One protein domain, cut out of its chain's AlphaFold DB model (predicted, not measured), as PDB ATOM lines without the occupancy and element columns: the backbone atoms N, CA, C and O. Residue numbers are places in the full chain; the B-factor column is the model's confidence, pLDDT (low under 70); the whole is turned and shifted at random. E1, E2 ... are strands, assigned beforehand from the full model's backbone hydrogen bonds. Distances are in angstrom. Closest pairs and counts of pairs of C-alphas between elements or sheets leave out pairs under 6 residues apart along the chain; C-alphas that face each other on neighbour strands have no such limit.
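What this domain is: This is residues 105 to 162 of the 163 residues of an uncharacterized protein of Niveibacterium umoris (UniProt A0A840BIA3). One strongly twisted sheet of five strands makes the body; residues 133 to 145 fold back beside its edge strand E4. The printed part has 58 residues, no named helix, and strands E1 to E5 along the chain, in the mixed order E1, E2, E5, E3, E4 across the sheet. The class is all strand, with under half of the residues, 25, in named strands. It is compact, with a radius of gyration of the C-alphas of 10.5 A and spans of 27 by 24 by 16 A.

Where its parts are: E2, residues 112 to 117, measures 15.9 A. E1, residues 105 to 109, begins at C-alpha 105 (-26.876, -29.654, -6.071). E5 is residues 157 to 161, E3 128 to 132, and E4 146 to 149, ending at C-alpha 149 (-45.379, -33.703, -2.327).

How they stand to each other: E2 is antiparallel to E5 (N 115 and O 159, 2.8 A) and to E1, its hairpin partner (N 107 and O 114, 2.9 A). E3 is antiparallel to E5 (N 131 and O 158, 2.8 A) and parallel to E4 at 38 degrees (N 132 and O 148, 2.9 A).

The domain as a whole: The farthest C-alphas, of Gly 111 and Asn 136, are 29.6 A apart. The printed part has no cut; the link E3 to E4 is long. No printed residue is under 70 in pLDDT.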
ATOM      1  N   THR A 105     -27.470 -30.212  -7.286       91.38
ATOM      2  CA  THR A 105     -26.876 -29.654  -6.071       91.38
ATOM      3  C   THR A 105     -26.795 -30.746  -5.021       91.38
ATOM      4  O   THR A 105     -27.784 -31.442  -4.787       91.38
ATOM      5  N   LYS A 106     -25.624 -30.888  -4.398       90.62
ATOM      6  CA  LYS A 106     -25.363 -31.858  -3.335       90.62
ATOM      7  C   LYS A 106     -24.900 -31.115  -2.085       90.62
ATOM      8  O   LYS A 106     -24.012 -30.269  -2.159       90.62
ATOM      9  N   ARG A 107     -25.539 -31.376  -0.949       89.00
ATOM     10  CA  ARG A 107     -25.234 -30.739   0.341       89.00
ATOM     11  C   ARG A 107     -25.294 -31.793   1.436       89.00
ATOM     12  O   ARG A 107     -26.143 -32.677   1.384       89.00
ATOM     13  N   PHE A 108     -24.420 -31.688   2.424       88.38
ATOM     14  CA  PHE A 108     -24.565 -32.431   3.669       88.38
ATOM     15  C   PHE A 108     -25.267 -31.524   4.681       88.38
ATOM     16  O   PHE A 108     -24.801 -30.412   4.919       88.38
ATOM     17  N   ASP A 109     -26.400 -31.964   5.220       83.69
ATOM     18  CA  ASP A 109     -27.245 -31.179   6.120       83.69
ATOM     19  C   ASP A 109     -27.756 -32.067   7.254       83.69
ATOM     20  O   ASP A 109     -28.409 -33.082   7.012       83.69
ATOM     21  N   GLY A 110     -27.406 -31.724   8.497       82.38
ATOM     22  CA  GLY A 110     -27.928 -32.404   9.687       82.38
ATOM     23  C   GLY A 110     -27.701 -33.920   9.733       82.38
ATOM     24  O   GLY A 110     -28.513 -34.633  10.312       82.38
ATOM     25  N   GLY A 111     -26.634 -34.428   9.104       85.31
ATOM     26  CA  GLY A 111     -26.361 -35.866   9.026       85.31
ATOM     27  C   GLY A 111     -26.980 -36.576   7.820       85.31
ATOM     28  O   GLY A 111     -26.775 -37.771   7.684       85.31
ATOM     29  N   ALA A 112     -27.697 -35.875   6.938       89.81
ATOM     30  CA  ALA A 112     -28.250 -36.419   5.700       89.81
ATOM     31  C   ALA A 112     -27.623 -35.761   4.464       89.81
ATOM     32  O   ALA A 112     -27.174 -34.613   4.491       89.81
ATOM     33  N   ILE A 113     -27.631 -36.478   3.343       91.94
ATOM     34  CA  ILE A 113     -27.203 -35.937   2.053       91.94
ATOM     35  C   ILE A 113     -28.433 -35.442   1.303       91.94
ATOM     36  O   ILE A 113     -29.283 -36.227   0.889       91.94
ATOM     37  N   LEU A 114     -28.489 -34.135   1.097       92.75
ATOM     38  CA  LEU A 114     -29.447 -33.444   0.252       92.75
ATOM     39  C   LEU A 114     -28.980 -33.470  -1.202       92.75
ATOM     40  O   LEU A 114     -27.877 -33.021  -1.514       92.75
ATOM     41  N   CYS A 115     -29.840 -33.952  -2.088       94.06
ATOM     42  CA  CYS A 115     -29.624 -33.984  -3.525       94.06
ATOM     43  C   CYS A 115     -30.830 -33.389  -4.254       94.06
ATOM     44  O   CYS A 115     -31.917 -33.960  -4.224       94.06
ATOM     45  N   ASP A 116     -30.640 -32.266  -4.937       95.00
ATOM     46  CA  ASP A 116     -31.658 -31.690  -5.819       95.00
ATOM     47  C   ASP A 116     -31.427 -32.150  -7.264       95.00
ATOM     48  O   ASP A 116     -30.305 -32.075  -7.770       95.00
ATOM     49  N   ALA A 117     -32.479 -32.620  -7.940       95.56
ATOM     50  CA  ALA A 117     -32.405 -33.141  -9.306       95.56
ATOM     51  C   ALA A 117     -33.707 -32.901 -10.091       95.56
ATOM     52  O   ALA A 117     -34.792 -32.793  -9.522       95.56
ATOM     53  N   ASP A 118     -33.613 -32.833 -11.421       94.69
ATOM     54  CA  ASP A 118     -34.786 -32.708 -12.303       94.69
ATOM     55  C   ASP A 118     -35.382 -34.066 -12.717       94.69
ATOM     56  O   ASP A 118     -36.540 -34.139 -13.133       94.69
ATOM     57  N   ALA A 119     -34.622 -35.147 -12.529       93.31
ATOM     58  CA  ALA A 119     -35.044 -36.526 -12.751       93.31
ATOM     59  C   ALA A 119     -35.043 -37.318 -11.437       93.31
ATOM     60  O   ALA A 119     -34.308 -36.994 -10.501       93.31
ATOM     61  N   LEU A 120     -35.854 -38.376 -11.378       92.00
ATOM     62  CA  LEU A 120     -35.857 -39.297 -10.247       92.00
ATOM     63  C   LEU A 120     -34.601 -40.179 -10.316       92.00
ATOM     64  O   LEU A 120     -34.534 -41.115 -11.106       92.00
ATOM     65  N   LEU A 121     -33.587 -39.838  -9.518       92.81
ATOM     66  CA  LEU A 121     -32.291 -40.530  -9.522       92.81
ATOM     67  C   LEU A 121     -32.293 -41.833  -8.714       92.81
ATOM     68  O   LEU A 121     -31.467 -42.708  -8.964       92.81
ATOM     69  N   ALA A 122     -33.205 -41.953  -7.750       91.94
ATOM     70  CA  ALA A 122     -33.374 -43.136  -6.924       91.94
ATOM     71  C   ALA A 122     -34.823 -43.274  -6.460       91.94
ATOM     72  O   ALA A 122     -35.521 -42.275  -6.266       91.94
ATOM     73  N   SER A 123     -35.249 -44.517  -6.253       91.06
ATOM     74  CA  SER A 123     -36.543 -44.810  -5.648       91.06
ATOM     75  C   SER A 123     -36.511 -44.526  -4.140       91.06
ATOM     76  O   SER A 123     -35.488 -44.780  -3.495       91.06
ATOM     77  N   PRO A 124     -37.610 -44.009  -3.561       93.12
ATOM     78  CA  PRO A 124     -37.740 -43.858  -2.118       93.12
ATOM     79  C   PRO A 124     -37.584 -45.205  -1.403       93.12
ATOM     80  O   PRO A 124     -38.078 -46.231  -1.858       93.12
ATOM     81  N   SER A 125     -36.905 -45.200  -0.263       90.69
ATOM     82  CA  SER A 125     -36.638 -46.379   0.563       90.69
ATOM     83  C   SER A 125     -36.536 -45.976   2.038       90.69
ATOM     84  O   SER A 125     -36.667 -44.798   2.368       90.69
ATOM     85  N   GLY A 126     -36.278 -46.925   2.948       88.69
ATOM     86  CA  GLY A 126     -36.057 -46.601   4.368       88.69
ATOM     87  C   GLY A 126     -34.905 -45.610   4.599       88.69
ATOM     88  O   GLY A 126     -34.928 -44.839   5.554       88.69
ATOM     89  N   THR A 127     -33.945 -45.587   3.676       91.12
ATOM     90  CA  THR A 127     -32.743 -44.748   3.720       91.12
ATOM     91  C   THR A 127     -32.881 -43.494   2.850       91.12
ATOM     92  O   THR A 127     -32.221 -42.489   3.098       91.12
ATOM     93  N   ILE A 128     -33.738 -43.526   1.823       93.06
ATOM     94  CA  ILE A 128     -33.878 -42.447   0.840       93.06
ATOM     95  C   ILE A 128     -35.289 -41.869   0.909       93.06
ATOM     96  O   ILE A 128     -36.252 -42.499   0.477       93.06
ATOM     97  N   LYS A 129     -35.415 -40.628   1.378       93.81
ATOM     98  CA  LYS A 129     -36.674 -39.876   1.285       93.81
ATOM     99  C   LYS A 129     -36.675 -39.046   0.013       93.81
ATOM    100  O   LYS A 129     -35.716 -38.324  -0.252       93.81
ATOM    101  N   VAL A 130     -37.749 -39.130  -0.767       95.88
ATOM    102  CA  VAL A 130     -37.884 -38.386  -2.022       95.88
ATOM    103  C   VAL A 130     -39.058 -37.431  -1.924       95.88
ATOM    104  O   VAL A 130     -40.195 -37.836  -1.689       95.88
ATOM    105  N   TYR A 131     -38.771 -36.162  -2.171       96.00
ATOM    106  CA  TYR A 131     -39.750 -35.096  -2.270       96.00
ATOM    107  C   TYR A 131     -39.864 -34.631  -3.714       96.00
ATOM    108  O   TYR A 131     -38.866 -34.574  -4.435       96.00
ATOM    109  N   THR A 132     -41.067 -34.255  -4.132       96.50
ATOM    110  CA  THR A 132     -41.304 -33.667  -5.448       96.50
ATOM    111  C   THR A 132     -42.104 -32.380  -5.355       96.50
ATOM    112  O   THR A 132     -42.988 -32.232  -4.511       96.50
ATOM    113  N   ARG A 133     -41.805 -31.455  -6.266       96.06
ATOM    114  CA  ARG A 133     -42.591 -30.239  -6.499       96.06
ATOM    115  C   ARG A 133     -43.883 -30.503  -7.272       96.06
ATOM    116  O   ARG A 133     -44.748 -29.633  -7.285       96.06
ATOM    117  N   ASP A 134     -44.003 -31.640  -7.953       93.88
ATOM    118  CA  ASP A 134     -45.131 -31.919  -8.842       93.88
ATOM    119  C   ASP A 134     -46.148 -32.844  -8.156       93.88
ATOM    120  O   ASP A 134     -45.792 -33.965  -7.788       93.88
ATOM    121  N   PRO A 135     -47.408 -32.420  -7.962       93.62
ATOM    122  CA  PRO A 135     -48.377 -33.228  -7.229       93.62
ATOM    123  C   PRO A 135     -48.750 -34.515  -7.974       93.62
ATOM    124  O   PRO A 135     -49.120 -35.488  -7.329       93.62
ATOM    125  N   ASN A 136     -48.593 -34.562  -9.302       94.00
ATOM    126  CA  ASN A 136     -48.925 -35.745 -10.105       94.00
ATOM    127  C   ASN A 136     -47.904 -36.879  -9.942       94.00
ATOM    128  O   ASN A 136     -48.180 -38.021 -10.294       94.00
ATOM    129  N   LEU A 137     -46.711 -36.561  -9.438       91.94
ATOM    130  CA  LEU A 137     -45.628 -37.518  -9.203       91.94
ATOM    131  C   LEU A 137     -45.569 -37.974  -7.744       91.94
ATOM    132  O   LEU A 137     -44.783 -38.858  -7.405       91.94
ATOM    133  N   ALA A 138     -46.354 -37.342  -6.872       94.25
ATOM    134  CA  ALA A 138     -46.430 -37.704  -5.473       94.25
ATOM    135  C   ALA A 138     -47.353 -38.909  -5.300       94.25
ATOM    136  O   ALA A 138     -48.472 -38.941  -5.806       94.25
ATOM    137  N   GLY A 139     -46.893 -39.903  -4.550       93.62
ATOM    138  CA  GLY A 139     -47.626 -41.151  -4.412       93.62
ATOM    139  C   GLY A 139     -46.733 -42.351  -4.124       93.62
ATOM    140  O   GLY A 139     -45.509 -42.214  -4.020       93.62
ATOM    141  N   PRO A 140     -47.350 -43.526  -3.926       93.19
ATOM    142  CA  PRO A 140     -46.622 -44.782  -3.838       93.19
ATOM    143  C   PRO A 140     -45.922 -45.075  -5.171       93.19
ATOM    144  O   PRO A 140     -46.477 -44.819  -6.238       93.19
ATOM    145  N   VAL A 141     -44.711 -45.621  -5.109       90.88
ATOM    146  CA  VAL A 141     -43.966 -46.054  -6.302       90.88
ATOM    147  C   VAL A 141     -43.921 -47.576  -6.386       90.88
ATOM    148  O   VAL A 141     -43.927 -48.268  -5.368       90.88
ATOM    149  N   ALA A 142     -43.821 -48.105  -7.607       83.81
ATOM    150  CA  ALA A 142     -43.800 -49.548  -7.858       83.81
ATOM    151  C   ALA A 142     -42.639 -50.278  -7.153       83.81
ATOM    152  O   ALA A 142     -42.784 -51.430  -6.764       83.81
ATOM    153  N   SER A 143     -41.502 -49.605  -6.948       79.50
ATOM    154  CA  SER A 143     -40.323 -50.165  -6.268       79.50
ATOM    155  C   SER A 143     -40.458 -50.266  -4.741       79.50
ATOM    156  O   SER A 143     -39.509 -50.683  -4.082       79.50
ATOM    157  N   GLY A 144     -41.598 -49.865  -4.176       79.00
ATOM    158  CA  GLY A 144     -41.765 -49.677  -2.737       79.00
ATOM    159  C   GLY A 144     -41.339 -48.276  -2.291       79.00
ATOM    160  O   GLY A 144     -40.500 -47.631  -2.911       79.00
ATOM    161  N   GLY A 145     -41.967 -47.780  -1.224       89.44
ATOM    162  CA  GLY A 145     -41.792 -46.408  -0.747       89.44
ATOM    163  C   GLY A 145     -42.789 -45.412  -1.352       89.44
ATOM    164  O   GLY A 145     -43.674 -45.760  -2.136       89.44
ATOM    165  N   ARG A 146     -42.670 -44.147  -0.939       94.31
ATOM    166  CA  ARG A 146     -43.585 -43.066  -1.320       94.31
ATOM    167  C   ARG A 146     -42.808 -41.798  -1.648       94.31
ATOM    168  O   ARG A 146     -41.910 -41.421  -0.902       94.31
ATOM    169  N   ILE A 147     -43.185 -41.139  -2.739       95.75
ATOM    170  CA  ILE A 147     -42.735 -39.785  -3.058       95.75
ATOM    171  C   ILE A 147     -43.688 -38.800  -2.378       95.75
ATOM    172  O   ILE A 147     -44.903 -38.851  -2.585       95.75
ATOM    173  N   GLU A 148     -43.138 -37.906  -1.567       96.00
ATOM    174  CA  GLU A 148     -43.903 -36.899  -0.838       96.00
ATOM    175  C   GLU A 148     -43.993 -35.591  -1.634       96.00
ATOM    176  O   GLU A 148     -43.001 -35.077  -2.156       96.00
ATOM    177  N   TYR A 149     -45.191 -35.012  -1.710       96.38
ATOM    178  CA  TYR A 149     -45.379 -33.703  -2.327       96.38
ATOM    179  C   TYR A 149     -44.862 -32.590  -1.411       96.38
ATOM    180  O   TYR A 149     -45.266 -32.490  -0.251       96.38
ATOM    181  N   ARG A 150     -44.008 -31.710  -1.937       95.94
ATOM    182  CA  ARG A 150     -43.551 -30.495  -1.258       95.94
ATOM    183  C   ARG A 150     -43.545 -29.321  -2.243       95.94
ATOM    184  O   ARG A 150     -42.788 -29.337  -3.212       95.94
ATOM    185  N   PRO A 151     -44.347 -28.273  -2.017       93.19
ATOM    186  CA  PRO A 151     -44.257 -27.075  -2.838       93.19
ATOM    187  C   PRO A 151     -42.948 -26.322  -2.552       93.19
ATOM    188  O   PRO A 151     -42.397 -26.399  -1.453       93.19
ATOM    189  N   GLY A 152     -42.452 -25.577  -3.543       93.25
ATOM    190  CA  GLY A 152     -41.305 -24.678  -3.364       93.25
ATOM    191  C   GLY A 152     -39.922 -25.339  -3.378       93.25
ATOM    192  O   GLY A 152     -38.960 -24.719  -2.932       93.25
ATOM    193  N   LEU A 153     -39.788 -26.571  -3.883       93.06
ATOM    194  CA  LEU A 153     -38.462 -27.147  -4.129       93.06
ATOM    195  C   LEU A 153     -37.723 -26.364  -5.231       93.06
ATOM    196  O   LEU A 153     -38.351 -25.944  -6.209       93.06
ATOM    197  N   PRO A 154     -36.386 -26.233  -5.129       92.12
ATOM    198  CA  PRO A 154     -35.581 -25.569  -6.154       92.12
ATOM    199  C   PRO A 154     -35.576 -26.345  -7.483       92.12
ATOM    200  O   PRO A 154     -35.420 -25.749  -8.546       92.12
ATOM    201  N   ARG A 155     -35.766 -27.671  -7.434       94.56
ATOM    202  CA  ARG A 155     -35.808 -28.583  -8.588       94.56
ATOM    203  C   ARG A 155     -37.036 -29.491  -8.538       94.56
ATOM    204  O   ARG A 155     -37.828 -29.432  -7.598       94.56
ATOM    205  N   ARG A 156     -37.244 -30.306  -9.580       95.31
ATOM    206  CA  ARG A 156     -38.402 -31.219  -9.654       95.31
ATOM    207  C   ARG A 156     -38.425 -32.235  -8.509       95.31
ATOM    208  O   ARG A 156     -39.504 -32.505  -7.978       95.31
ATOM    209  N   TYR A 157     -37.259 -32.743  -8.122       96.12
ATOM    210  CA  TYR A 157     -37.076 -33.697  -7.038       96.12
ATOM    211  C   TYR A 157     -36.008 -33.225  -6.054       96.12
ATOM    212  O   TYR A 157     -35.012 -32.610  -6.438       96.12
ATOM    213  N   ARG A 158     -36.206 -33.578  -4.785       95.88
ATOM    214  CA  ARG A 158     -35.209 -33.464  -3.723       95.88
ATOM    215  C   ARG A 158     -35.132 -34.788  -2.985       95.88
ATOM    216  O   ARG A 158     -36.123 -35.238  -2.416       95.88
ATOM    217  N   LEU A 159     -33.961 -35.401  -3.008       95.25
ATOM    218  CA  LEU A 159     -33.668 -36.657  -2.343       95.25
ATOM    219  C   LEU A 159     -32.867 -36.371  -1.073       95.25
ATOM    220  O   LEU A 159     -31.939 -35.563  -1.088       95.25
ATOM    221  N   PHE A 160     -33.229 -37.042   0.012       94.06
ATOM    222  CA  PHE A 160     -32.483 -37.059   1.262       94.06
ATOM    223  C   PHE A 160     -31.991 -38.475   1.500       94.06
ATOM    224  O   PHE A 160     -32.807 -39.387   1.637       94.06
ATOM    225  N   VAL A 161     -30.676 -38.651   1.550       92.50
ATOM    226  CA  VAL A 161     -30.044 -39.925   1.900       92.50
ATOM    227  C   VAL A 161     -29.650 -39.863   3.365       92.50
ATOM    228  O   VAL A 161     -28.822 -39.040   3.754       92.50
ATOM    229  N   LEU A 162     -30.282 -40.706   4.168       88.00
ATOM    230  CA  LEU A 162     -29.916 -40.951   5.556       88.00
ATOM    231  C   LEU A 162     -28.742 -41.954   5.565       88.00
ATOM    232  O   LEU A 162     -28.726 -42.836   4.710       88.00
TER     233      LEU A 162